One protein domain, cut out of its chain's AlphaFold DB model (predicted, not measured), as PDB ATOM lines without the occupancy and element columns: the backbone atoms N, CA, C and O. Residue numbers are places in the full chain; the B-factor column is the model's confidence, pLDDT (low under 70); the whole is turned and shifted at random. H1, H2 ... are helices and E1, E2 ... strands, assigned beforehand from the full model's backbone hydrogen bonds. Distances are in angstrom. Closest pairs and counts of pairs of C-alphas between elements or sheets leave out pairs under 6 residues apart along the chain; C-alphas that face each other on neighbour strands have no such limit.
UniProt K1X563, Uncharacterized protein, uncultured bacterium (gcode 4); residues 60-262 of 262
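What this domain is: This is residues 60 to 262 of the 262 residues of an uncharacterized protein of uncultured bacterium (gcode 4) (UniProt K1X563). What is the main picture? A strongly twisted, curled sheet of five strands has the long helix H1 slantwise over one face and the short helix H2 on the opposite face; the small hairpin of E3 and E4 packs on the sheet at E1 and E5, with Ser 173 of E4 close to Gln 129 of E1 and Leu 164 of E3 close to Phe 197 of E5. The long links 92 to 123 and 208 to 233 gather toward the end where H1 stops, and H3 lies toward the other end. What are the counts? The printed part has 203 residues, with three named helices and seven named strands in the order H1, E1, E2, H2, E3, E4, H3, E5, E6, E7; the class is mixed, helices and strands. The large sheet runs E2, E1, E5, E6, E7, antiparallel throughout. The whole is compact, with a radius of gyration of the C-alphas of 17.9 A and spans of 50 by 41 by 26 A.

How they stand to each other: How do the strands of the large sheet pair? E2, residues 136 to 145, E1, 124 to 133, E5, 195 to 207, E6, 234 to 245, and E7, 249 to 261, run side by side in that order, with E2 and E7 as edge strands. Within hydrogen-bond range are N 138 and O 131 at 2.8 A, N 126 and O 200 at 2.9 A, N 199 and O 241 at 2.9 A, and N 240 and O 254 at 2.8 A. E5, E6 and E7 form a meander, each strand the antiparallel neighbour of the one before, and E1 and E2 form a hairpin. Where is the long helix? H1, residues 60 to 91, is on one face at a height over the sheet of 6.6 A, over E5, E6 and E7, slantwise to the strands at 34 degrees to E6 on the local plane. Its closest C-alphas to E6 are those of Ala 74 and Ser 240, 5.3 A apart, and to E2 those of Met 84 and Phe 139, 6.1 A apart. What is on the opposite face? H2, residues 159 to 162, is there at a height over the sheet of 7.0 A, only just over E5, on which 3 of its C-alphas fall; the closest C-alphas are those of Phe 162 and Phe 197, 4.9 A apart. E3, residues 164 to 167, and E4, residues 170 to 173, form a hairpin, with N 165 and O 172 2.8 A apart; the closest C-alphas of E4 and E1 are those of Ser 173 and Gln 129, 5.6 A apart. And H3? H3, residues 180 to 188, is not on the large sheet and is close to H2 but not clearly touching, the closest C-alphas being those of Gln 183 and Tyr 160, 7.8 A apart. In H1 and H3 every O i to N i+4 pair is within hydrogen-bond range; H2 is too short for such a pair.

Where its parts are: Where does H1 run? It goes from C-alpha 60 at (142.775, 179.713, 132.089) to C-alpha 91 at (150.596, 200.620, 173.197), 46.8 A. How long are the strands? E5 measures 37.5 A, E6 36.6 A, E7 37.2 A, and E1 and E2 26.7 A each; E7 ends with C-alpha 261 at (161.702, 190.617, 169.991). E3 measures 9.5 A and E4 10.2 A. And the other helices? H2 measures 5.6 A and H3 12.5 A.

The domain as a whole: How large is it? The two C-alphas farthest apart, those of Tyr 60 and Trp 111, are 56.1 A apart. Is it continuous? The printed part has no cut and ends at residue 262, the chain's last; the links H1 to E1, E2 to H2 and E5 to E6 are long. Where is confidence low? The mean pLDDT of the printed part is 73.4, and 73 residues are under 70, among them residues 107 to 122 and 175 to 194.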
ATOM      1  N   TYR A  60     141.416 179.413 131.634       86.75
ATOM      2  CA  TYR A  60     142.775 179.713 132.089       86.75
ATOM      3  C   TYR A  60     142.867 181.093 132.763       86.75
ATOM      4  O   TYR A  60     143.480 181.232 133.827       86.75
ATOM      5  N   VAL A  61     142.217 182.104 132.180       87.25
ATOM      6  CA  VAL A  61     142.148 183.459 132.747       87.25
ATOM      7  C   VAL A  61     141.410 183.456 134.088       87.25
ATOM      8  O   VAL A  61     141.897 184.060 135.043       87.25
ATOM      9  N   GLN A  62     140.295 182.731 134.206       85.06
ATOM     10  CA  GLN A  62     139.537 182.608 135.458       85.06
ATOM     11  C   GLN A  62     140.372 181.977 136.581       85.06
ATOM     12  O   GLN A  62     140.460 182.546 137.672       85.06
ATOM     13  N   LYS A  63     141.077 180.872 136.299       85.31
ATOM     14  CA  LYS A  63     141.992 180.231 137.263       85.31
ATOM     15  C   LYS A  63     143.113 181.167 137.713       85.31
ATOM     16  O   LYS A  63     143.444 181.230 138.896       85.31
ATOM     17  N   THR A  64     143.685 181.917 136.774       88.62
ATOM     18  CA  THR A  64     144.739 182.893 137.075       88.62
ATOM     19  C   THR A  64     144.201 184.025 137.946       88.62
ATOM     20  O   THR A  64     144.835 184.389 138.934       88.62
ATOM     21  N   ARG A  65     143.004 184.538 137.641       89.00
ATOM     22  CA  ARG A  65     142.338 185.577 138.433       89.00
ATOM     23  C   ARG A  65     142.117 185.131 139.879       89.00
ATOM     24  O   ARG A  65     142.475 185.876 140.782       89.00
ATOM     25  N   GLN A  66     141.593 183.925 140.100       87.50
ATOM     26  CA  GLN A  66     141.374 183.378 141.448       87.50
ATOM     27  C   GLN A  66     142.681 183.281 142.241       87.50
ATOM     28  O   GLN A  66     142.748 183.732 143.382       87.50
ATOM     29  N   LYS A  67     143.754 182.789 141.608       89.88
ATOM     30  CA  LYS A  67     145.081 182.720 142.230       89.88
ATOM     31  C   LYS A  67     145.643 184.100 142.587       89.88
ATOM     32  O   LYS A  67     146.236 184.263 143.650       89.88
ATOM     33  N   VAL A  68     145.468 185.096 141.714       91.62
ATOM     34  CA  VAL A  68     145.912 186.478 141.970       91.62
ATOM     35  C   VAL A  68     145.120 187.107 143.113       91.62
ATOM     36  O   VAL A  68     145.721 187.741 143.977       91.62
ATOM     37  N   ILE A  69     143.800 186.898 143.158       90.25
ATOM     38  CA  ILE A  69     142.969 187.339 144.283       90.25
ATOM     39  C   ILE A  69     143.489 186.692 145.565       90.25
ATOM     40  O   ILE A  69     143.876 187.419 146.471       90.25
ATOM     41  N   ALA A  70     143.616 185.363 145.614       90.19
ATOM     42  CA  ALA A  70     144.126 184.648 146.786       90.19
ATOM     43  C   ALA A  70     145.501 185.161 147.257       90.19
ATOM     44  O   ALA A  70     145.716 185.341 148.452       90.19
ATOM     45  N   LEU A  71     146.412 185.478 146.330       93.44
ATOM     46  CA  LEU A  71     147.714 186.064 146.657       93.44
ATOM     47  C   LEU A  71     147.601 187.468 147.266       93.44
ATOM     48  O   LEU A  71     148.284 187.766 148.245       93.44
ATOM     49  N   ASN A  72     146.757 188.331 146.699       92.62
ATOM     50  CA  ASN A  72     146.525 189.668 147.245       92.62
ATOM     51  C   ASN A  72     145.874 189.591 148.628       92.62
ATOM     52  O   ASN A  72     146.290 190.300 149.538       92.62
ATOM     53  N   LEU A  73     144.924 188.673 148.801       89.56
ATOM     54  CA  LEU A  73     144.284 188.391 150.079       89.56
ATOM     55  C   LEU A  73     145.283 187.892 151.136       89.56
ATOM     56  O   LEU A  73     145.194 188.292 152.297       89.56
ATOM     57  N   ALA A  74     146.246 187.052 150.745       91.56
ATOM     58  CA  ALA A  74     147.308 186.596 151.637       91.56
ATOM     59  C   ALA A  74     148.225 187.758 152.059       91.56
ATOM     60  O   ALA A  74     148.579 187.889 153.228       91.56
ATOM     61  N   ARG A  75     148.586 188.643 151.120       93.00
ATOM     62  CA  ARG A  75     149.422 189.826 151.396       93.00
ATOM     63  C   ARG A  75     148.740 190.829 152.323       93.00
ATOM     64  O   ARG A  75     149.354 191.241 153.298       93.00
ATOM     65  N   GLU A  76     147.477 191.154 152.060       89.88
ATOM     66  CA  GLU A  76     146.654 192.018 152.919       89.88
ATOM     67  C   GLU A  76     146.649 191.509 154.369       89.88
ATOM     68  O   GLU A  76     146.789 192.268 155.325       89.88
ATOM     69  N   TRP A  77     146.538 190.194 154.551       86.81
ATOM     70  CA  TRP A  77     146.517 189.608 155.886       86.81
ATOM     71  C   TRP A  77     147.891 189.588 156.544       86.81
ATOM     72  O   TRP A  77     147.983 189.856 157.739       86.81
ATOM     73  N   MET A  78     148.968 189.364 155.789       90.00
ATOM     74  CA  MET A  78     150.327 189.567 156.302       90.00
ATOM     75  C   MET A  78     150.505 190.992 156.845       90.00
ATOM     76  O   MET A  78     151.028 191.165 157.947       90.00
ATOM     77  N   GLU A  79     150.034 191.999 156.104       90.44
ATOM     78  CA  GLU A  79     150.054 193.406 156.524       90.44
ATOM     79  C   GLU A  79     149.235 193.632 157.800       90.44
ATOM     80  O   GLU A  79     149.728 194.280 158.724       90.44
ATOM     81  N   ALA A  80     148.051 193.022 157.917       88.06
ATOM     82  CA  ALA A  80     147.247 193.080 159.139       88.06
ATOM     83  C   ALA A  80     147.995 192.499 160.354       88.06
ATOM     84  O   ALA A  80     147.973 193.095 161.434       88.06
ATOM     85  N   VAL A  81     148.724 191.384 160.197       86.81
ATOM     86  CA  VAL A  81     149.555 190.836 161.286       86.81
ATOM     87  C   VAL A  81     150.699 191.781 161.652       86.81
ATOM     88  O   VAL A  81     150.943 192.018 162.840       86.81
ATOM     89  N   TYR A  82     151.371 192.391 160.673       87.50
ATOM     90  CA  TYR A  82     152.384 193.416 160.950       87.50
ATOM     91  C   TYR A  82     151.795 194.636 161.676       87.50
ATOM     92  O   TYR A  82     152.398 195.126 162.634       87.50
ATOM     93  N   GLN A  83     150.593 195.077 161.306       87.06
ATOM     94  CA  GLN A  83     149.900 196.173 161.978       87.06
ATOM     95  C   GLN A  83     149.506 195.820 163.419       87.06
ATOM     96  O   GLN A  83     149.648 196.660 164.312       87.06
ATOM     97  N   MET A  84     149.072 194.582 163.687       84.38
ATOM     98  CA  MET A  84     148.839 194.099 165.056       84.38
ATOM     99  C   MET A  84     150.112 194.196 165.899       84.38
ATOM    100  O   MET A  84     150.077 194.734 167.009       84.38
ATOM    101  N   ARG A  85     151.252 193.742 165.362       81.94
ATOM    102  CA  ARG A  85     152.560 193.859 166.028       81.94
ATOM    103  C   ARG A  85     152.888 195.314 166.356       81.94
ATOM    104  O   ARG A  85     153.279 195.608 167.484       81.94
ATOM    105  N   ASP A  86     152.744 196.218 165.394       83.81
ATOM    106  CA  ASP A  86     153.116 197.626 165.577       83.81
ATOM    107  C   ASP A  86     152.181 198.348 166.551       83.81
ATOM    108  O   ASP A  86     152.640 199.127 167.393       83.81
ATOM    109  N   THR A  87     150.894 197.999 166.539       82.12
ATOM    110  CA  THR A  87     149.910 198.464 167.525       82.12
ATOM    111  C   THR A  87     150.276 197.981 168.928       82.12
ATOM    112  O   THR A  87     150.366 198.784 169.859       82.12
ATOM    113  N   ASN A  88     150.571 196.685 169.085       78.50
ATOM    114  CA  ASN A  88     151.013 196.101 170.353       78.50
ATOM    115  C   ASN A  88     152.307 196.753 170.863       78.50
ATOM    116  O   ASN A  88     152.412 197.072 172.047       78.50
ATOM    117  N   ARG A  89     153.277 196.993 169.970       77.69
ATOM    118  CA  ARG A  89     154.544 197.659 170.298       77.69
ATOM    119  C   ARG A  89     154.325 199.090 170.779       77.69
ATOM    120  O   ARG A  89     154.952 199.488 171.754       77.69
ATOM    121  N   THR A  90     153.461 199.847 170.107       78.94
ATOM    122  CA  THR A  90     153.196 201.255 170.435       78.94
ATOM    123  C   THR A  90     152.465 201.377 171.767       78.94
ATOM    124  O   THR A  90     152.878 202.145 172.630       78.94
ATOM    125  N   ARG A  91     151.422 200.566 171.981       74.56
ATOM    126  CA  ARG A  91     150.596 200.620 173.197       74.56
ATOM    127  C   ARG A  91     151.287 200.081 174.445       74.56
ATOM    128  O   ARG A  91     150.851 200.393 175.542       74.56
ATOM    129  N   ARG A  92     152.301 199.223 174.299       72.25
ATOM    130  CA  ARG A  92     152.929 198.503 175.422       72.25
ATOM    131  C   ARG A  92     154.450 198.571 175.373       72.25
ATOM    132  O   ARG A  92     155.134 197.623 175.752       72.25
ATOM    133  N   ALA A  93     154.983 199.705 174.918       64.56
ATOM    134  CA  ALA A  93     156.421 199.923 174.776       64.56
ATOM    135  C   ALA A  93     157.200 199.684 176.086       64.56
ATOM    136  O   ALA A  93     158.355 199.260 176.036       64.56
ATOM    137  N   TRP A  94     156.560 199.908 177.243       61.56
ATOM    138  CA  TRP A  94     157.154 199.747 178.572       61.56
ATOM    139  C   TRP A  94     157.239 198.290 179.068       61.56
ATOM    140  O   TRP A  94     158.061 198.003 179.933       61.56
ATOM    141  N   VAL A  95     156.474 197.346 178.500       62.88
ATOM    142  CA  VAL A  95     156.451 195.929 178.926       62.88
ATOM    143  C   VAL A  95     157.012 195.019 177.819       62.88
ATOM    144  O   VAL A  95     156.294 194.211 177.239       62.88
ATOM    145  N   LYS A  96     158.307 195.202 177.504       62.94
ATOM    146  CA  LYS A  96     159.174 194.442 176.560       62.94
ATOM    147  C   LYS A  96     158.485 193.369 175.677       62.94
ATOM    148  O   LYS A  96     157.613 193.694 174.881       62.94
ATOM    149  N   ASP A  97     158.941 192.113 175.711       59.97
ATOM    150  CA  ASP A  97     158.542 191.050 174.772       59.97
ATOM    151  C   ASP A  97     157.200 190.397 175.103       59.97
ATOM    152  O   ASP A  97     156.517 189.878 174.220       59.97
ATOM    153  N   GLN A  98     156.785 190.478 176.364       60.03
ATOM    154  CA  GLN A  98     155.629 189.759 176.892       60.03
ATOM    155  C   GLN A  98     154.302 190.150 176.248       60.03
ATOM    156  O   GLN A  98     153.384 189.334 176.195       60.03
ATOM    157  N   CYS A  99     154.204 191.391 175.768       67.44
ATOM    158  CA  CYS A  99     152.968 191.927 175.218       67.44
ATOM    159  C   CYS A  99     153.036 192.227 173.715       67.44
ATOM    160  O   CYS A  99     152.041 192.691 173.154       67.44
ATOM    161  N   ARG A 100     154.189 191.995 173.066       70.38
ATOM    162  CA  ARG A 100     154.366 192.197 171.614       70.38
ATOM    163  C   ARG A 100     153.683 191.099 170.797       70.38
ATOM    164  O   ARG A 100     153.237 191.361 169.684       70.38
ATOM    165  N   LEU A 101     153.572 189.902 171.373       71.12
ATOM    166  CA  LEU A 101     153.009 188.692 170.766       71.12
ATOM    167  C   LEU A 101     151.554 188.415 171.195       71.12
ATOM    168  O   LEU A 101     151.151 187.260 171.342       71.12
ATOM    169  N   LYS A 102     150.762 189.462 171.441       77.38
ATOM    170  CA  LYS A 102     149.344 189.281 171.761       77.38
ATOM    171  C   LYS A 102     148.500 189.121 170.507       77.38
ATOM    172  O   LYS A 102     148.608 189.923 169.579       77.38
ATOM    173  N   ILE A 103     147.598 188.149 170.579       76.50
ATOM    174  CA  ILE A 103     146.592 187.825 169.565       76.50
ATOM    175  C   ILE A 103     145.559 188.945 169.412       76.50
ATOM    176  O   ILE A 103     145.110 189.211 168.302       76.50
ATOM    177  N   ASN A 104     145.195 189.614 170.509       77.94
ATOM    178  CA  ASN A 104     144.217 190.696 170.509       77.94
ATOM    179  C   ASN A 104     144.814 191.962 171.162       77.94
ATOM    180  O   ASN A 104     145.176 191.933 172.345       77.94
ATOM    181  N   PRO A 105     144.916 193.090 170.433       74.94
ATOM    182  CA  PRO A 105     145.458 194.326 170.984       74.94
ATOM    183  C   PRO A 105     144.556 194.953 172.060       74.94
ATOM    184  O   PRO A 105     145.084 195.668 172.912       74.94
ATOM    185  N   LEU A 106     143.251 194.655 172.072       74.31
ATOM    186  CA  LEU A 106     142.232 195.287 172.924       74.31
ATOM    187  C   LEU A 106     141.938 194.557 174.246       74.31
ATOM    188  O   LEU A 106     141.250 195.111 175.096       74.31
ATOM    189  N   MET A 107     142.416 193.323 174.446       66.44
ATOM    190  CA  MET A 107     141.852 192.431 175.477       66.44
ATOM    191  C   MET A 107     142.142 192.805 176.949       66.44
ATOM    192  O   MET A 107     141.643 192.132 177.842       66.44
ATOM    193  N   HIS A 108     142.879 193.880 177.250       59.84
ATOM    194  CA  HIS A 108     143.262 194.178 178.636       59.84
ATOM    195  C   HIS A 108     143.514 195.670 178.901       59.84
ATOM    196  O   HIS A 108     144.637 196.086 179.175       59.84
ATOM    197  N   ASP A 109     142.459 196.481 178.800       56.00
ATOM    198  CA  ASP A 109     142.542 197.934 179.023       56.00
ATOM    199  C   ASP A 109     141.944 198.408 180.357       56.00
ATOM    200  O   ASP A 109     142.010 199.600 180.633       56.00
ATOM    201  N   GLN A 110     141.353 197.533 181.185       48.28
ATOM    202  CA  GLN A 110     140.537 198.028 182.302       48.28
ATOM    203  C   GLN A 110     141.107 197.827 183.719       48.28
ATOM    204  O   GLN A 110     141.091 198.816 184.438       48.28
ATOM    205  N   TRP A 111     141.651 196.672 184.160       47.25
ATOM    206  CA  TRP A 111     141.932 196.523 185.617       47.25
ATOM    207  C   TRP A 111     143.108 195.638 186.083       47.25
ATOM    208  O   TRP A 111     143.333 195.550 187.288       47.25
ATOM    209  N   THR A 112     143.907 195.022 185.205       46.34
ATOM    210  CA  THR A 112     145.115 194.281 185.627       46.34
ATOM    211  C   THR A 112     146.271 194.525 184.662       46.34
ATOM    212  O   THR A 112     146.194 194.214 183.480       46.34
ATOM    213  N   GLU A 113     147.386 195.057 185.168       52.41
ATOM    214  CA  GLU A 113     148.608 195.405 184.413       52.41
ATOM    215  C   GLU A 113     149.343 194.197 183.792       52.41
ATOM    216  O   GLU A 113     150.451 194.314 183.263       52.41
ATOM    217  N   ARG A 114     148.754 193.000 183.839       57.41
ATOM    218  CA  ARG A 114     149.416 191.755 183.465       57.41
ATOM    219  C   ARG A 114     149.033 191.356 182.059       57.41
ATOM    220  O   ARG A 114     148.287 190.426 181.801       57.41
ATOM    221  N   CYS A 115     149.714 191.992 181.119       63.34
ATOM    222  CA  CYS A 115     149.783 191.529 179.739       63.34
ATOM    223  C   CYS A 115     150.276 190.067 179.591       63.34
ATOM    224  O   CYS A 115     150.248 189.513 178.491       63.34
ATOM    225  N   ALA A 116     150.793 189.486 180.679       57.09
ATOM    226  CA  ALA A 116     151.271 188.124 180.774       57.09
ATOM    227  C   ALA A 116     150.162 187.065 180.746       57.09
ATOM    228  O   ALA A 116     150.450 185.952 180.317       57.09
ATOM    229  N   ASP A 117     148.938 187.433 181.132       57.59
ATOM    230  CA  ASP A 117     147.816 186.499 181.290       57.59
ATOM    231  C   ASP A 117     146.926 186.419 180.032       57.59
ATOM    232  O   ASP A 117     146.040 185.572 179.939       57.59
ATOM    233  N   ASP A 118     147.184 187.271 179.036       65.25
ATOM    234  CA  ASP A 118     146.427 187.285 177.787       65.25
ATOM    235  C   ASP A 118     146.808 186.143 176.847       65.25
ATOM    236  O   ASP A 118     147.954 185.687 176.807       65.25
ATOM    237  N   LEU A 119     145.850 185.763 175.996       66.44
ATOM    238  CA  LEU A 119     146.081 184.822 174.908       66.44
ATOM    239  C   LEU A 119     147.205 185.327 173.997       66.44
ATOM    240  O   LEU A 119     147.131 186.377 173.341       66.44
ATOM    241  N   ARG A 120     148.274 184.538 173.976       69.94
ATOM    242  CA  ARG A 120     149.443 184.739 173.138       69.94
ATOM    243  C   ARG A 120     149.398 183.799 171.967       69.94
ATOM    244  O   ARG A 120     148.814 182.722 172.000       69.94
ATOM    245  N   PHE A 121     150.135 184.219 170.971       66.38
ATOM    246  CA  PHE A 121     150.509 183.406 169.850       66.38
ATOM    247  C   PHE A 121     151.162 182.080 170.258       66.38
ATOM    248  O   PHE A 121     152.271 182.054 170.792       66.38
ATOM    249  N   ALA A 122     150.461 180.987 169.974       65.94
ATOM    250  CA  ALA A 122     150.959 179.617 170.010       65.94
ATOM    251  C   ALA A 122     151.018 179.047 168.584       65.94
ATOM    252  O   ALA A 122     150.399 179.598 167.673       65.94
ATOM    253  N   SER A 123     151.733 177.940 168.382       70.31
ATOM    254  CA  SER A 123     151.688 177.218 167.107       70.31
ATOM    255  C   SER A 123     150.256 176.788 166.789       70.31
ATOM    256  O   SER A 123     149.567 176.275 167.674       70.31
ATOM    257  N   GLY A 124     149.820 176.963 165.546       77.94
ATOM    258  CA  GLY A 124     148.492 176.537 165.110       77.94
ATOM    259  C   GLY A 124     147.864 177.449 164.067       77.94
ATOM    260  O   GLY A 124     148.503 178.354 163.529       77.94
ATOM    261  N   SER A 125     146.589 177.197 163.805       83.12
ATOM    262  CA  SER A 125     145.807 177.866 162.773       83.12
ATOM    263  C   SER A 125     144.914 178.931 163.396       83.12
ATOM    264  O   SER A 125     144.214 178.672 164.378       83.12
ATOM    265  N   TYR A 126     144.942 180.142 162.845       83.62
ATOM    266  CA  TYR A 126     144.184 181.274 163.375       83.62
ATOM    267  C   TYR A 126     143.386 181.959 162.274       83.62
ATOM    268  O   TYR A 126     143.885 182.182 161.170       83.62
ATOM    269  N   ALA A 127     142.163 182.352 162.611       83.75
ATOM    270  CA  ALA A 127     141.349 183.239 161.795       83.75
ATOM    271  C   ALA A 127     141.610 184.696 162.204       83.75
ATOM    272  O   ALA A 127     141.805 184.983 163.382       83.75
ATOM    273  N   LEU A 128     141.635 185.627 161.250       80.75
ATOM    274  CA  LEU A 128     141.775 187.058 161.529       80.75
ATOM    275  C   LEU A 128     140.403 187.709 161.598       80.75
ATOM    276  O   LEU A 128     139.593 187.533 160.696       80.75
ATOM    277  N   GLN A 129     140.180 188.464 162.661       80.38
ATOM    278  CA  GLN A 129     138.960 189.194 162.940       80.38
ATOM    279  C   GLN A 129     139.253 190.691 162.982       80.38
ATOM    280  O   GLN A 129     140.246 191.140 163.565       80.38
ATOM    281  N   ARG A 130     138.352 191.489 162.415       78.38
ATOM    282  CA  ARG A 130     138.340 192.934 162.606       78.38
ATOM    283  C   ARG A 130     137.522 193.288 163.846       78.38
ATOM    284  O   ARG A 130     136.374 192.886 163.999       78.38
ATOM    285  N   LEU A 131     138.100 194.111 164.710       77.19
ATOM    286  CA  LEU A 131     137.440 194.700 165.868       77.19
ATOM    287  C   LEU A 131     137.347 196.214 165.671       77.19
ATOM    288  O   LEU A 131     138.304 196.850 165.235       77.19
ATOM    289  N   MET A 132     136.199 196.795 166.005       75.25
ATOM    290  CA  MET A 132     136.012 198.246 166.021       75.25
ATOM    291  C   MET A 132     135.965 198.709 167.471       75.25
ATOM    292  O   MET A 132     135.124 198.245 168.239       75.25
ATOM    293  N   ALA A 133     136.858 199.619 167.849       75.56
ATOM    294  CA  ALA A 133     136.853 200.237 169.169       75.56
ATOM    295  C   ALA A 133     137.231 201.710 169.028       75.56
ATOM    296  O   ALA A 133     138.207 202.025 168.352       75.56
ATOM    297  N   TRP A 134     136.472 202.605 169.665       76.62
ATOM    298  CA  TRP A 134     136.767 204.047 169.665       76.62
ATOM    299  C   TRP A 134     136.938 204.632 168.250       76.62
ATOM    300  O   TRP A 134     137.896 205.353 167.991       76.62
ATOM    301  N   GLU A 135     136.062 204.244 167.316       80.06
ATOM    302  CA  GLU A 135     136.115 204.633 165.889       80.06
ATOM    303  C   GLU A 135     137.382 204.195 165.134       80.06
ATOM    304  O   GLU A 135     137.569 204.526 163.964       80.06
ATOM    305  N   GLN A 136     138.239 203.393 165.765       78.31
ATOM    306  CA  GLN A 136     139.448 202.853 165.167       78.31
ATOM    307  C   GLN A 136     139.290 201.366 164.867       78.31
ATOM    308  O   GLN A 136     138.669 200.600 165.613       78.31
ATOM    309  N   GLN A 137     139.889 200.966 163.750       78.25
ATOM    310  CA  GLN A 137     139.948 199.582 163.328       78.25
ATOM    311  C   GLN A 137     141.152 198.887 163.962       78.25
ATOM    312  O   GLN A 137     142.295 199.315 163.809       78.25
ATOM    313  N   TYR A 138     140.878 197.765 164.613       79.06
ATOM    314  CA  TYR A 138     141.867 196.852 165.156       79.06
ATOM    315  C   TYR A 138     141.734 195.498 164.478       79.06
ATOM    316  O   TYR A 138     140.648 195.075 164.087       79.06
ATOM    317  N   PHE A 139     142.854 194.802 164.366       83.94
ATOM    318  CA  PHE A 139     142.871 193.406 163.967       83.94
ATOM    319  C   PHE A 139     143.169 192.559 165.195       83.94
ATOM    320  O   PHE A 139     143.980 192.942 166.040       83.94
ATOM    321  N   ALA A 140     142.486 191.431 165.296       83.31
ATOM    322  CA  ALA A 140     142.746 190.404 166.280       83.31
ATOM    323  C   ALA A 140     142.770 189.050 165.581       83.31
ATOM    324  O   ALA A 140     142.210 188.879 164.501       83.31
ATOM    325  N   LEU A 141     143.423 188.080 166.198       81.88
ATOM    326  CA  LEU A 141     143.351 186.694 165.768       81.88
ATOM    327  C   LEU A 141     142.378 185.924 166.675       81.88
ATOM    328  O   LEU A 141     142.181 186.256 167.841       81.88
ATOM    329  N   THR A 142     141.730 184.905 166.135       76.69
ATOM    330  CA  THR A 142     140.872 183.968 166.861       76.69
ATOM    331  C   THR A 142     141.452 182.575 166.662       76.69
ATOM    332  O   THR A 142     141.690 182.155 165.529       76.69
ATOM    333  N   GLY A 143     141.750 181.887 167.763       69.88
ATOM    334  CA  GLY A 143     142.414 180.585 167.767       69.88
ATOM    335  C   GLY A 143     143.147 180.313 169.089       69.88
ATOM    336  O   GLY A 143     143.042 181.124 170.014       69.88
ATOM    337  N   PRO A 144     143.904 179.206 169.192       65.56
ATOM    338  CA  PRO A 144     144.213 178.265 168.111       65.56
ATOM    339  C   PRO A 144     143.010 177.390 167.733       65.56
ATOM    340  O   PRO A 144     142.340 176.832 168.601       65.56
ATOM    341  N   LEU A 145     142.733 177.272 166.434       67.75
ATOM    342  CA  LEU A 145     141.773 176.311 165.891       67.75
ATOM    343  C   LEU A 145     142.482 174.955 165.752       67.75
ATOM    344  O   LEU A 145     143.627 174.902 165.303       67.75
ATOM    345  N   SER A 146     141.836 173.865 166.177       60.56
ATOM    346  CA  SER A 146     142.462 172.531 166.230       60.56
ATOM    347  C   SER A 146     142.721 171.915 164.854       60.56
ATOM    348  O   SER A 146     143.532 170.998 164.749       60.56
ATOM    349  N   ASN A 147     142.033 172.402 163.820       68.31
ATOM    350  CA  ASN A 147     142.060 171.842 162.473       68.31
ATOM    351  C   ASN A 147     142.631 172.892 161.509       68.31
ATOM    352  O   ASN A 147     142.206 174.048 161.537       68.31
ATOM    353  N   TRP A 148     143.590 172.485 160.676       73.31
ATOM    354  CA  TRP A 148     144.071 173.274 159.539       73.31
ATOM    355  C   TRP A 148     143.085 173.174 158.372       73.31
ATOM    356  O   TRP A 148     142.315 172.218 158.302       73.31
ATOM    357  N   ILE A 149     143.148 174.110 157.419       76.50
ATOM    358  CA  ILE A 149     142.364 173.979 156.182       76.50
ATOM    359  C   ILE A 149     142.954 172.855 155.327       76.50
ATOM    360  O   ILE A 149     144.110 172.968 154.887       76.50
ATOM    361  N   ASP A 150     142.158 171.829 155.028       75.62
ATOM    362  CA  ASP A 150     142.505 170.760 154.090       75.62
ATOM    363  C   ASP A 150     141.432 170.601 153.008       75.62
ATOM    364  O   ASP A 150     140.347 170.090 153.247       75.62
ATOM    365  N   LEU A 151     141.759 171.021 151.783       76.56
ATOM    366  CA  LEU A 151     140.852 170.909 150.639       76.56
ATOM    367  C   LEU A 151     140.930 169.549 149.920       76.56
ATOM    368  O   LEU A 151     140.271 169.385 148.889       76.56
ATOM    369  N   SER A 152     141.770 168.612 150.375       76.69
ATOM    370  CA  SER A 152     141.975 167.329 149.685       76.69
ATOM    371  C   SER A 152     140.753 166.409 149.763       76.69
ATOM    372  O   SER A 152     140.408 165.787 148.757       76.69
ATOM    373  N   ASP A 153     140.042 166.427 150.893       74.50
ATOM    374  CA  ASP A 153     138.846 165.613 151.144       74.50
ATOM    375  C   ASP A 153     137.524 166.383 150.934       74.50
ATOM    376  O   ASP A 153     136.432 165.862 151.172       74.50
ATOM    377  N   GLY A 154     137.598 167.619 150.431       71.94
ATOM    378  CA  GLY A 154     136.451 168.511 150.243       71.94
ATOM    379  C   GLY A 154     136.415 169.646 151.266       71.94
ATOM    380  O   GLY A 154     137.433 169.977 151.850       71.94
ATOM    381  N   LEU A 155     135.255 170.295 151.417       72.25
ATOM    382  CA  LEU A 155     135.030 171.316 152.448       72.25
ATOM    383  C   LEU A 155     134.255 170.691 153.606       72.25
ATOM    384  O   LEU A 155     133.127 170.231 153.395       72.25
ATOM    385  N   ASP A 156     134.820 170.716 154.808       73.50
ATOM    386  CA  ASP A 156     134.158 170.250 156.023       73.50
ATOM    387  C   ASP A 156     133.505 171.409 156.808       73.50
ATOM    388  O   ASP A 156     133.562 172.582 156.427       73.50
ATOM    389  N   THR A 157     132.818 171.099 157.911       68.69
ATOM    390  CA  THR A 157     132.201 172.131 158.762       68.69
ATOM    391  C   THR A 157     133.222 173.013 159.487       68.69
ATOM    392  O   THR A 157     132.882 174.134 159.863       68.69
ATOM    393  N   ASN A 158     134.447 172.529 159.685       70.75
ATOM    394  CA  ASN A 158     135.509 173.218 160.411       70.75
ATOM    395  C   ASN A 158     136.271 174.205 159.517       70.75
ATOM    396  O   ASN A 158     136.711 175.239 160.017       70.75
ATOM    397  N   ASP A 159     136.352 173.958 158.211       73.19
ATOM    398  CA  ASP A 159     136.951 174.850 157.218       73.19
ATOM    399  C   ASP A 159     136.226 176.198 157.175       73.19
ATOM    400  O   ASP A 159     136.833 177.242 156.926       73.19
ATOM    401  N   TYR A 160     134.925 176.214 157.488       73.50
ATOM    402  CA  TYR A 160     134.145 177.450 157.560       73.50
ATOM    403  C   TYR A 160     134.634 178.413 158.644       73.50
ATOM    404  O   TYR A 160     134.352 179.605 158.532       73.50
ATOM    405  N   ASN A 161     135.405 177.952 159.640       72.88
ATOM    406  CA  ASN A 161     136.046 178.852 160.608       72.88
ATOM    407  C   ASN A 161     137.010 179.830 159.927       72.88
ATOM    408  O   ASN A 161     137.255 180.927 160.425       72.88
ATOM    409  N   PHE A 162     137.532 179.438 158.769       77.12
ATOM    410  CA  PHE A 162     138.440 180.233 157.964       77.12
ATOM    411  C   PHE A 162     137.735 180.927 156.799       77.12
ATOM    412  O   PHE A 162     138.386 181.622 156.017       77.12
ATOM    413  N   ALA A 163     136.420 180.741 156.643       77.62
ATOM    414  CA  ALA A 163     135.679 181.325 155.538       77.62
ATOM    415  C   ALA A 163     135.745 182.854 155.582       77.62
ATOM    416  O   ALA A 163     135.673 183.489 156.639       77.62
ATOM    417  N   LEU A 164     135.864 183.443 154.396       78.38
ATOM    418  CA  LEU A 164     135.860 184.881 154.219       78.38
ATOM    419  C   LEU A 164     134.444 185.385 153.924       78.38
ATOM    420  O   LEU A 164     133.843 185.025 152.911       78.38
ATOM    421  N   CYS A 165     133.958 186.287 154.769       73.38
ATOM    422  CA  CYS A 165     132.677 186.963 154.630       73.38
ATOM    423  C   CYS A 165     132.874 188.425 154.227       73.38
ATOM    424  O   CYS A 165     133.816 189.088 154.665       73.38
ATOM    425  N   GLN A 166     131.944 188.963 153.434       71.38
ATOM    426  CA  GLN A 166     131.830 190.406 153.257       71.38
ATOM    427  C   GLN A 166     130.858 190.959 154.304       71.38
ATOM    428  O   GLN A 166     129.682 190.608 154.308       71.38
ATOM    429  N   GLN A 167     131.342 191.832 155.185       66.25
ATOM    430  CA  GLN A 167     130.532 192.519 156.188       66.25
ATOM    431  C   GLN A 167     130.758 194.026 156.071       66.25
ATOM    432  O   GLN A 167     131.889 194.505 156.188       66.25
ATOM    433  N   SER A 168     129.679 194.774 155.821       64.88
ATOM    434  CA  SER A 168     129.685 196.243 155.726       64.88
ATOM    435  C   SER A 168     130.719 196.809 154.739       64.88
ATOM    436  O   SER A 168     131.377 197.803 155.025       64.88
ATOM    437  N   GLY A 169     130.895 196.159 153.582       67.88
ATOM    438  CA  GLY A 169     131.843 196.584 152.541       67.88
ATOM    439  C   GLY A 169     133.280 196.074 152.715       67.88
ATOM    440  O   GLY A 169     134.069 196.181 151.780       67.88
ATOM    441  N   TYR A 170     133.604 195.444 153.845       68.00
ATOM    442  CA  TYR A 170     134.933 194.904 154.139       68.00
ATOM    443  C   TYR A 170     134.943 193.373 154.137       68.00
ATOM    444  O   TYR A 170     133.913 192.740 154.359       68.00
ATOM    445  N   ARG A 171     136.119 192.772 153.920       70.69
ATOM    446  CA  ARG A 171     136.328 191.316 153.968       70.69
ATOM    447  C   ARG A 171     136.875 190.921 155.340       70.69
ATOM    448  O   ARG A 171     137.891 191.467 155.754       70.69
ATOM    449  N   ASP A 172     136.215 190.000 156.031       70.00
ATOM    450  CA  ASP A 172     136.619 189.532 157.365       70.00
ATOM    451  C   ASP A 172     136.354 188.031 157.542       70.00
ATOM    452  O   ASP A 172     135.617 187.443 156.744       70.00
ATOM    453  N   SER A 173     136.946 187.404 158.562       72.19
ATOM    454  CA  SER A 173     136.570 186.036 158.926       72.19
ATOM    455  C   SER A 173     135.106 185.974 159.352       72.19
ATOM    456  O   SER A 173     134.567 186.861 160.022       72.19
ATOM    457  N   CYS A 174     134.437 184.903 158.948       71.06
ATOM    458  CA  CYS A 174     133.108 184.600 159.437       71.06
ATOM    459  C   CYS A 174     133.237 184.044 160.868       71.06
ATOM    460  O   CYS A 174     133.472 182.854 161.056       71.06
ATOM    461  N   PHE A 175     133.140 184.897 161.889       61.19
ATOM    462  CA  PHE A 175     133.286 184.461 163.283       61.19
ATOM    463  C   PHE A 175     132.249 183.380 163.658       61.19
ATOM    464  O   PHE A 175     131.038 183.626 163.621       61.19
ATOM    465  N   ILE A 176     132.719 182.191 164.063       52.16
ATOM    466  CA  ILE A 176     131.891 181.041 164.478       52.16
ATOM    467  C   ILE A 176     131.513 181.194 165.951       52.16
ATOM    468  O   ILE A 176     132.013 180.526 166.847       52.16
ATOM    469  N   GLY A 177     130.625 182.149 166.200       50.56
ATOM    470  CA  GLY A 177     129.906 182.295 167.467       50.56
ATOM    471  C   GLY A 177     128.413 182.530 167.261       50.56
ATOM    472  O   GLY A 177     127.697 182.844 168.207       50.56
ATOM    473  N   GLN A 178     127.934 182.415 166.021       45.03
ATOM    474  CA  GLN A 178     126.547 182.658 165.665       45.03
ATOM    475  C   GLN A 178     125.912 181.386 165.102       45.03
ATOM    476  O   GLN A 178     126.565 180.551 164.484       45.03
ATOM    477  N   THR A 179     124.628 181.251 165.412       47.88
ATOM    478  CA  THR A 179     123.737 180.102 165.222       47.88
ATOM    479  C   THR A 179     123.852 179.397 163.854       47.88
ATOM    480  O   THR A 179     124.292 180.003 162.876       47.88
ATOM    481  N   PRO A 180     123.359 178.144 163.725       55.06
ATOM    482  CA  PRO A 180     123.358 177.373 162.467       55.06
ATOM    483  C   PRO A 180     122.827 178.125 161.226       55.06
ATOM    484  O   PRO A 180     123.195 177.813 160.095       55.06
ATOM    485  N   ALA A 181     121.998 179.157 161.423       52.59
ATOM    486  CA  ALA A 181     121.483 180.029 160.368       52.59
ATOM    487  C   ALA A 181     122.569 180.866 159.658       52.59
ATOM    488  O   ALA A 181     122.432 181.172 158.475       52.59
ATOM    489  N   ILE A 182     123.663 181.217 160.339       53.41
ATOM    490  CA  ILE A 182     124.760 181.995 159.741       53.41
ATOM    491  C   ILE A 182     125.683 181.096 158.932       53.41
ATOM    492  O   ILE A 182     126.115 181.478 157.847       53.41
ATOM    493  N   GLN A 183     125.879 179.859 159.381       54.88
ATOM    494  CA  GLN A 183     126.536 178.822 158.592       54.88
ATOM    495  C   GLN A 183     125.781 178.583 157.271       54.88
ATOM    496  O   GLN A 183     126.398 178.515 156.209       54.88
ATOM    497  N   ALA A 184     124.443 178.582 157.306       54.28
ATOM    498  CA  ALA A 184     123.610 178.532 156.105       54.28
ATOM    499  C   ALA A 184     123.723 179.799 155.228       54.28
ATOM    500  O   ALA A 184     123.766 179.674 154.007       54.28
ATOM    501  N   MET A 185     123.849 181.005 155.799       52.56
ATOM    502  CA  MET A 185     124.071 182.240 155.021       52.56
ATOM    503  C   MET A 185     125.444 182.290 154.332       52.56
ATOM    504  O   MET A 185     125.524 182.707 153.176       52.56
ATOM    505  N   ILE A 186     126.508 181.816 154.993       54.97
ATOM    506  CA  ILE A 186     127.855 181.669 154.406       54.97
ATOM    507  C   ILE A 186     127.821 180.688 153.224       54.97
ATOM    508  O   ILE A 186     128.518 180.873 152.226       54.97
ATOM    509  N   MET A 187     126.971 179.660 153.305       53.59
ATOM    510  CA  MET A 187     126.748 178.707 152.217       53.59
ATOM    511  C   MET A 187     125.843 179.245 151.092       53.59
ATOM    512  O   MET A 187     125.999 178.803 149.953       53.59
ATOM    513  N   GLN A 188     124.922 180.172 151.380       46.78
ATOM    514  CA  GLN A 188     123.890 180.643 150.440       46.78
ATOM    515  C   GLN A 188     124.260 181.900 149.645       46.78
ATOM    516  O   GLN A 188     123.759 182.060 148.536       46.78
ATOM    517  N   ASN A 189     125.153 182.755 150.152       45.25
ATOM    518  CA  ASN A 189     125.682 183.907 149.414       45.25
ATOM    519  C   ASN A 189     127.176 183.715 149.130       45.25
ATOM    520  O   ASN A 189     128.008 184.397 149.738       45.25
ATOM    521  N   PRO A 190     127.562 182.801 148.215       48.09
ATOM    522  CA  PRO A 190     128.913 182.837 147.691       48.09
ATOM    523  C   PRO A 190     129.101 184.234 147.110       48.09
ATOM    524  O   PRO A 190     128.337 184.658 146.239       48.09
ATOM    525  N   THR A 191     130.083 184.979 147.618       50.97
ATOM    526  CA  THR A 191     130.476 186.221 146.956       50.97
ATOM    527  C   THR A 191     130.646 185.909 145.468       50.97
ATOM    528  O   THR A 191     131.136 184.836 145.103       50.97
ATOM    529  N   THR A 192     130.238 186.824 144.592       47.16
ATOM    530  CA  THR A 192     130.356 186.668 143.131       47.16
ATOM    531  C   THR A 192     131.804 186.429 142.660       47.16
ATOM    532  O   THR A 192     132.048 186.176 141.483       47.16
ATOM    533  N   GLU A 193     132.771 186.483 143.580       51.88
ATOM    534  CA  GLU A 193     134.205 186.333 143.380       51.88
ATOM    535  C   GLU A 193     134.772 184.943 143.746       51.88
ATOM    536  O   GLU A 193     135.942 184.685 143.443       51.88
ATOM    537  N   GLY A 194     133.976 184.051 144.354       63.81
ATOM    538  CA  GLY A 194     134.374 182.688 144.749       63.81
ATOM    539  C   GLY A 194     134.420 182.449 146.267       63.81
ATOM    540  O   GLY A 194     134.247 183.372 147.064       63.81
ATOM    541  N   LYS A 195     134.637 181.190 146.679       82.62
ATOM    542  CA  LYS A 195     134.798 180.809 148.095       82.62
ATOM    543  C   LYS A 195     136.282 180.850 148.459       82.62
ATOM    544  O   LYS A 195     137.047 180.029 147.953       82.62
ATOM    545  N   TYR A 196     136.680 181.802 149.303       86.12
ATOM    546  CA  TYR A 196     138.045 181.923 149.827       86.12
ATOM    547  C   TYR A 196     138.055 181.631 151.324       86.12
ATOM    548  O   TYR A 196     137.181 182.095 152.058       86.12
ATOM    549  N   PHE A 197     139.080 180.915 151.760       86.19
ATOM    550  CA  PHE A 197     139.319 180.527 153.141       86.19
ATOM    551  C   PHE A 197     140.706 181.028 153.521       86.19
ATOM    552  O   PHE A 197     141.655 180.817 152.764       86.19
ATOM    553  N   ARG A 198     140.826 181.751 154.633       87.12
ATOM    554  CA  ARG A 198     142.084 182.366 155.052       87.12
ATOM    555  C   ARG A 198     142.470 181.909 156.442       87.12
ATOM    556  O   ARG A 198     141.706 182.033 157.393       87.12
ATOM    557  N   GLU A 199     143.707 181.472 156.541       88.69
ATOM    558  CA  GLU A 199     144.325 180.982 157.756       88.69
ATOM    559  C   GLU A 199     145.656 181.711 157.939       88.69
ATOM    560  O   GLU A 199     146.449 181.845 157.005       88.69
ATOM    561  N   ILE A 200     145.911 182.197 159.151       88.75
ATOM    562  CA  ILE A 200     147.275 182.497 159.565       88.75
ATOM    563  C   ILE A 200     147.813 181.246 160.245       88.75
ATOM    564  O   ILE A 200     147.354 180.870 161.323       88.75
ATOM    565  N   GLU A 201     148.789 180.622 159.603       87.94
ATOM    566  CA  GLU A 201     149.549 179.507 160.142       87.94
ATOM    567  C   GLU A 201     150.687 180.073 160.989       87.94
ATOM    568  O   GLU A 201     151.646 180.688 160.499       87.94
ATOM    569  N   TRP A 202     150.552 179.881 162.291       80.31
ATOM    570  CA  TRP A 202     151.557 180.239 163.269       80.31
ATOM    571  C   TRP A 202     152.542 179.092 163.391       80.31
ATOM    572  O   TRP A 202     152.180 178.002 163.833       80.31
ATOM    573  N   LEU A 203     153.791 179.356 163.004       79.75
ATOM    574  CA  LEU A 203     154.882 178.407 163.175       79.75
ATOM    575  C   LEU A 203     155.378 178.519 164.619       79.75
ATOM    576  O   LEU A 203     154.740 178.014 165.538       79.75
ATOM    577  N   TRP A 204     156.486 179.227 164.832       76.06
ATOM    578  CA  TRP A 204     157.105 179.376 166.142       76.06
ATOM    579  C   TRP A 204     157.910 180.673 166.249       76.06
ATOM    580  O   TRP A 204     158.235 181.337 165.256       76.06
ATOM    581  N   LEU A 205     158.249 181.019 167.490       79.38
ATOM    582  CA  LEU A 205     159.283 181.990 167.815       79.38
ATOM    583  C   LEU A 205     160.638 181.275 167.816       79.38
ATOM    584  O   LEU A 205     160.763 180.213 168.408       79.38
ATOM    585  N   TYR A 206     161.657 181.840 167.184       80.69
ATOM    586  CA  TYR A 206     162.996 181.259 167.101       80.69
ATOM    587  C   TYR A 206     164.041 182.255 167.590       80.69
ATOM    588  O   TYR A 206     163.875 183.470 167.461       80.69
ATOM    589  N   LEU A 207     165.143 181.747 168.134       79.62
ATOM    590  CA  LEU A 207     166.325 182.559 168.402       79.62
ATOM    591  C   LEU A 207     166.994 182.898 167.068       79.62
ATOM    592  O   LEU A 207     167.260 182.007 166.267       79.62
ATOM    593  N   LYS A 208     167.278 184.180 166.826       78.69
ATOM    594  CA  LYS A 208     167.873 184.644 165.562       78.69
ATOM    595  C   LYS A 208     169.323 184.173 165.393       78.69
ATOM    596  O   LYS A 208     169.817 184.056 164.278       78.69
ATOM    597  N   ASP A 209     170.016 183.970 166.505       76.19
ATOM    598  CA  ASP A 209     171.439 183.644 166.585       76.19
ATOM    599  C   ASP A 209     171.723 182.137 166.628       76.19
ATOM    600  O   ASP A 209     172.886 181.736 166.620       76.19
ATOM    601  N   VAL A 210     170.688 181.294 166.637       72.25
ATOM    602  CA  VAL A 210     170.837 179.840 166.581       72.25
ATOM    603  C   VAL A 210     170.262 179.349 165.260       72.25
ATOM    604  O   VAL A 210     169.125 179.658 164.913       72.25
ATOM    605  N   ALA A 211     171.031 178.553 164.517       61.53
ATOM    606  CA  ALA A 211     170.504 177.776 163.399       61.53
ATOM    607  C   ALA A 211     169.648 176.631 163.962       61.53
ATOM    608  O   ALA A 211     170.067 175.479 164.021       61.53
ATOM    609  N   VAL A 212     168.470 176.973 164.478       62.31
ATOM    610  CA  VAL A 212     167.536 176.000 165.032       62.31
ATOM    611  C   VAL A 212     166.801 175.289 163.901       62.31
ATOM    612  O   VAL A 212     166.318 175.918 162.955       62.31
ATOM    613  N   ALA A 213     166.712 173.961 164.005       59.19
ATOM    614  CA  ALA A 213     165.836 173.166 163.159       59.19
ATOM    615  C   ALA A 213     164.388 173.674 163.295       59.19
ATOM    616  O   ALA A 213     164.005 174.207 164.335       59.19
ATOM    617  N   TRP A 214     163.563 173.480 162.263       53.56
ATOM    618  CA  TRP A 214     162.170 173.959 162.200       53.56
ATOM    619  C   TRP A 214     161.303 173.582 163.421       53.56
ATOM    620  O   TRP A 214     160.312 174.251 163.696       53.56
ATOM    621  N   TRP A 215     161.711 172.564 164.178       54.72
ATOM    622  CA  TRP A 215     161.018 171.989 165.332       54.72
ATOM    623  C   TRP A 215     161.475 172.556 166.686       54.72
ATOM    624  O   TRP A 215     160.872 172.262 167.710       54.72
ATOM    625  N   SER A 216     162.539 173.362 166.719       63.00
ATOM    626  CA  SER A 216     163.137 173.901 167.952       63.00
ATOM    627  C   SER A 216     162.596 175.298 168.278       63.00
ATOM    628  O   SER A 216     163.354 176.231 168.548       63.00
ATOM    629  N   GLY A 217     161.277 175.455 168.175       68.00
ATOM    630  CA  GLY A 217     160.590 176.693 168.517       68.00
ATOM    631  C   GLY A 217     160.722 177.016 170.004       68.00
ATOM    632  O   GLY A 217     160.581 176.147 170.862       68.00
ATOM    633  N   ILE A 218     160.969 178.283 170.320       71.50
ATOM    634  CA  ILE A 218     160.852 178.809 171.675       71.50
ATOM    635  C   ILE A 218     159.369 178.828 172.029       71.50
ATOM    636  O   ILE A 218     158.564 179.531 171.409       71.50
ATOM    637  N   VAL A 219     159.016 178.081 173.066       65.19
ATOM    638  CA  VAL A 219     157.659 178.057 173.593       65.19
ATOM    639  C   VAL A 219     157.574 179.024 174.769       65.19
ATOM    640  O   VAL A 219     158.041 178.733 175.867       65.19
ATOM    641  N   CYS A 220     156.956 180.187 174.554       63.75
ATOM    642  CA  CYS A 220     156.722 181.183 175.608       63.75
ATOM    643  C   CYS A 220     155.385 180.992 176.323       63.75
ATOM    644  O   CYS A 220     154.639 181.948 176.560       63.75
ATOM    645  N   VAL A 221     155.111 179.734 176.666       54.41
ATOM    646  CA  VAL A 221     153.909 179.257 177.350       54.41
ATOM    647  C   VAL A 221     154.320 179.044 178.808       54.41
ATOM    648  O   VAL A 221     155.151 178.191 179.094       54.41
ATOM    649  N   TRP A 222     153.801 179.889 179.704       51.34
ATOM    650  CA  TRP A 222     153.944 179.778 181.164       51.34
ATOM    651  C   TRP A 222     155.389 179.628 181.670       51.34
ATOM    652  O   TRP A 222     155.812 178.534 182.009       51.34
ATOM    653  N   TRP A 223     156.118 180.743 181.806       50.44
ATOM    654  CA  TRP A 223     157.301 180.903 182.686       50.44
ATOM    655  C   TRP A 223     158.503 179.946 182.484       50.44
ATOM    656  O   TRP A 223     159.528 180.144 183.127       50.44
ATOM    657  N   ALA A 224     158.421 178.951 181.598       51.66
ATOM    658  CA  ALA A 224     159.301 177.783 181.615       51.66
ATOM    659  C   ALA A 224     160.537 177.897 180.711       51.66
ATOM    660  O   ALA A 224     161.501 177.162 180.912       51.66
ATOM    661  N   SER A 225     160.549 178.812 179.735       63.78
ATOM    662  CA  SER A 225     161.710 179.009 178.862       63.78
ATOM    663  C   SER A 225     162.484 180.283 179.241       63.78
ATOM    664  O   SER A 225     161.943 181.390 179.108       63.78
ATOM    665  N   PRO A 226     163.761 180.167 179.666       67.19
ATOM    666  CA  PRO A 226     164.642 181.315 179.912       67.19
ATOM    667  C   PRO A 226     164.788 182.212 178.677       67.19
ATOM    668  O   PRO A 226     164.976 183.426 178.793       67.19
ATOM    669  N   ASP A 227     164.646 181.622 177.487       72.12
ATOM    670  CA  ASP A 227     164.731 182.334 176.220       72.12
ATOM    671  C   ASP A 227     163.565 183.286 175.974       72.12
ATOM    672  O   ASP A 227     163.691 184.178 175.151       72.12
ATOM    673  N   CYS A 228     162.463 183.193 176.716       68.12
ATOM    674  CA  CYS A 228     161.344 184.130 176.587       68.12
ATOM    675  C   CYS A 228     161.557 185.464 177.310       68.12
ATOM    676  O   CYS A 228     160.830 186.420 177.049       68.12
ATOM    677  N   TRP A 229     162.538 185.528 178.214       63.84
ATOM    678  CA  TRP A 229     162.805 186.696 179.062       63.84
ATOM    679  C   TRP A 229     164.196 187.289 178.862       63.84
ATOM    680  O   TRP A 229     164.494 188.363 179.388       63.84
ATOM    681  N   ASN A 230     165.062 186.605 178.116       70.69
ATOM    682  CA  ASN A 230     166.371 187.140 177.790       70.69
ATOM    683  C   ASN A 230     166.276 188.200 176.682       70.69
ATOM    684  O   ASN A 230     165.380 188.179 175.841       70.69
ATOM    685  N   ASN A 231     167.248 189.115 176.650       73.62
ATOM    686  CA  ASN A 231     167.308 190.159 175.623       73.62
ATOM    687  C   ASN A 231     167.878 189.644 174.283       73.62
ATOM    688  O   ASN A 231     168.346 190.444 173.462       73.62
ATOM    689  N   ARG A 232     167.925 188.318 174.062       77.50
ATOM    690  CA  ARG A 232     168.430 187.762 172.802       77.50
ATOM    691  C   ARG A 232     167.464 188.114 171.686       77.50
ATOM    692  O   ARG A 232     166.250 188.174 171.890       77.50
ATOM    693  N   ALA A 233     168.026 188.357 170.508       81.50
ATOM    694  CA  ALA A 233     167.244 188.659 169.326       81.50
ATOM    695  C   ALA A 233     166.441 187.422 168.924       81.50
ATOM    696  O   ALA A 233     167.014 186.368 168.652       81.50
ATOM    697  N   LYS A 234     165.122 187.575 168.855       80.50
ATOM    698  CA  LYS A 234     164.215 186.519 168.409       80.50
ATOM    699  C   LYS A 234     163.531 186.941 167.122       80.50
ATOM    700  O   LYS A 234     163.347 188.134 166.842       80.50
ATOM    701  N   GLU A 235     163.171 185.946 166.337       84.06
ATOM    702  CA  GLU A 235     162.401 186.096 165.122       84.06
ATOM    703  C   GLU A 235     161.165 185.212 165.179       84.06
ATOM    704  O   GLU A 235     161.208 184.051 165.567       84.06
ATOM    705  N   PHE A 236     160.037 185.789 164.821       81.31
ATOM    706  CA  PHE A 236     158.764 185.110 164.790       81.31
ATOM    707  C   PHE A 236     158.409 184.802 163.336       81.31
ATOM    708  O   PHE A 236     158.423 185.707 162.498       81.31
ATOM    709  N   ARG A 237     158.122 183.535 163.029       86.94
ATOM    710  CA  ARG A 237     157.815 183.075 161.669       86.94
ATOM    711  C   ARG A 237     156.344 182.692 161.567       86.94
ATOM    712  O   ARG A 237     155.816 181.996 162.430       86.94
ATOM    713  N   PHE A 238     155.703 183.114 160.489       87.88
ATOM    714  CA  PHE A 238     154.296 182.833 160.223       87.88
ATOM    715  C   PHE A 238     154.029 182.812 158.729       87.88
ATOM    716  O   PHE A 238     154.808 183.358 157.941       87.88
ATOM    717  N   CYS A 239     152.914 182.204 158.348       91.69
ATOM    718  CA  CYS A 239     152.449 182.210 156.976       91.69
ATOM    719  C   CYS A 239     150.974 182.595 156.909       91.69
ATOM    720  O   CYS A 239     150.163 182.125 157.696       91.69
ATOM    721  N   SER A 240     150.622 183.437 155.945       92.62
ATOM    722  CA  SER A 240     149.242 183.601 155.514       92.62
ATOM    723  C   SER A 240     148.957 182.588 154.413       92.62
ATOM    724  O   SER A 240     149.597 182.600 153.355       92.62
ATOM    725  N   LYS A 241     148.019 181.690 154.691       92.31
ATOM    726  CA  LYS A 241     147.525 180.656 153.793       92.31
ATOM    727  C   LYS A 241     146.132 181.061 153.324       92.31
ATOM    728  O   LYS A 241     145.262 181.381 154.130       92.31
ATOM    729  N   VAL A 242     145.926 181.079 152.012       91.31
ATOM    730  CA  VAL A 242     144.624 181.347 151.400       91.31
ATOM    731  C   VAL A 242     144.283 180.218 150.445       91.31
ATOM    732  O   VAL A 242     144.929 180.042 149.411       91.31
ATOM    733  N   SER A 243     143.235 179.490 150.797       90.12
ATOM    734  CA  SER A 243     142.674 178.394 150.020       90.12
ATOM    735  C   SER A 243     141.427 178.882 149.287       90.12
ATOM    736  O   SER A 243     140.686 179.723 149.798       90.12
ATOM    737  N   TYR A 244     141.187 178.408 148.067       87.62
ATOM    738  CA  TYR A 244     140.039 178.842 147.269       87.62
ATOM    739  C   TYR A 244     139.376 177.696 146.510       87.62
ATOM    740  O   TYR A 244     140.039 176.768 146.044       87.62
ATOM    741  N   VAL A 245     138.051 177.796 146.365       83.38
ATOM    742  CA  VAL A 245     137.197 176.833 145.659       83.38
ATOM    743  C   VAL A 245     136.361 177.581 144.610       83.38
ATOM    744  O   VAL A 245     135.545 178.443 144.948       83.38
ATOM    745  N   GLY A 246     136.596 177.272 143.329       77.56
ATOM    746  CA  GLY A 246     135.973 177.916 142.163       77.56
ATOM    747  C   GLY A 246     135.982 177.015 140.918       77.56
ATOM    748  O   GLY A 246     135.478 175.898 140.973       77.56
ATOM    749  N   ASP A 247     136.621 177.439 139.815       74.12
ATOM    750  CA  ASP A 247     136.800 176.626 138.579       74.12
ATOM    751  C   ASP A 247     137.911 175.555 138.734       74.12
ATOM    752  O   ASP A 247     138.555 175.099 137.777       74.12
ATOM    753  N   GLY A 248     138.187 175.209 139.985       74.69
ATOM    754  CA  GLY A 248     139.286 174.414 140.501       74.69
ATOM    755  C   GLY A 248     139.497 174.733 141.982       74.69
ATOM    756  O   GLY A 248     138.982 175.730 142.495       74.69
ATOM    757  N   THR A 249     140.259 173.884 142.658       83.75
ATOM    758  CA  THR A 249     140.772 174.146 144.002       83.75
ATOM    759  C   THR A 249     142.218 174.612 143.906       83.75
ATOM    760  O   THR A 249     142.952 174.258 142.976       83.75
ATOM    761  N   GLY A 250     142.632 175.460 144.836       87.44
ATOM    762  CA  GLY A 250     144.014 175.896 144.906       87.44
ATOM    763  C   GLY A 250     144.334 176.576 146.219       87.44
ATOM    764  O   GLY A 250     143.451 176.936 146.995       87.44
ATOM    765  N   GLU A 251     145.628 176.742 146.440       90.56
ATOM    766  CA  GLU A 251     146.173 177.290 147.667       90.56
ATOM    767  C   GLU A 251     147.315 178.247 147.337       90.56
ATOM    768  O   GLU A 251     148.116 178.019 146.422       90.56
ATOM    769  N   VAL A 252     147.380 179.341 148.088       92.50
ATOM    770  CA  VAL A 252     148.504 180.268 148.091       92.50
ATOM    771  C   VAL A 252     148.990 180.426 149.522       92.50
ATOM    772  O   VAL A 252     148.212 180.764 150.409       92.50
ATOM    773  N   LYS A 253     150.291 180.232 149.733       93.31
ATOM    774  CA  LYS A 253     150.955 180.416 151.023       93.31
ATOM    775  C   LYS A 253     152.035 181.484 150.889       93.31
ATOM    776  O   LYS A 253     152.938 181.361 150.063       93.31
ATOM    777  N   VAL A 254     151.929 182.540 151.689       94.25
ATOM    778  CA  VAL A 254     152.916 183.622 151.782       94.25
ATOM    779  C   VAL A 254     153.460 183.631 153.199       94.25
ATOM    780  O   VAL A 254     152.705 183.829 154.142       94.25
ATOM    781  N   CYS A 255     154.761 183.419 153.353       92.94
ATOM    782  CA  CYS A 255     155.407 183.405 154.659       92.94
ATOM    783  C   CYS A 255     156.190 184.688 154.902       92.94
ATOM    784  O   CYS A 255     156.745 185.282 153.977       92.94
ATOM    785  N   GLY A 256     156.254 185.096 156.163       89.56
ATOM    786  CA  GLY A 256     157.030 186.244 156.592       89.56
ATOM    787  C   GLY A 256     157.660 186.027 157.953       89.56
ATOM    788  O   GLY A 256     157.406 185.050 158.661       89.56
ATOM    789  N   VAL A 257     158.526 186.974 158.291       87.62
ATOM    790  CA  VAL A 257     159.267 186.980 159.544       87.62
ATOM    791  C   VAL A 257     159.058 188.326 160.218       87.62
ATOM    792  O   VAL A 257     159.128 189.384 159.585       87.62
ATOM    793  N   MET A 258     158.789 188.297 161.516       83.56
ATOM    794  CA  MET A 258     158.862 189.458 162.390       83.56
ATOM    795  C   MET A 258     160.128 189.352 163.216       83.56
ATOM    796  O   MET A 258     160.434 188.307 163.769       83.56
ATOM    797  N   THR A 259     160.871 190.441 163.317       78.00
ATOM    798  CA  THR A 259     162.104 190.497 164.105       78.00
ATOM    799  C   THR A 259     161.962 191.540 165.209       78.00
ATOM    800  O   THR A 259     160.943 192.227 165.295       78.00
ATOM    801  N   ASN A 260     163.004 191.683 166.031       67.19
ATOM    802  CA  ASN A 260     163.087 192.651 167.131       67.19
ATOM    803  C   ASN A 260     162.200 192.331 168.338       67.19
ATOM    804  O   ASN A 260     161.725 193.239 169.020       67.19
ATOM    805  N   PHE A 261     162.049 191.046 168.642       65.56
ATOM    806  CA  PHE A 261     161.702 190.617 169.991       65.56
ATOM    807  C   PHE A 261     163.013 190.577 170.798       65.56
ATOM    808  O   PHE A 261     163.947 189.861 170.426       65.56
ATOM    809  N   LYS A 262     163.119 191.462 171.789       56.28
ATOM    810  CA  LYS A 262     164.234 191.678 172.722       56.28
ATOM    811  C   LYS A 262     163.655 191.973 174.099       56.28
ATOM    812  O   LYS A 262     162.766 192.865 174.170       56.28
TER     813      LYS A 262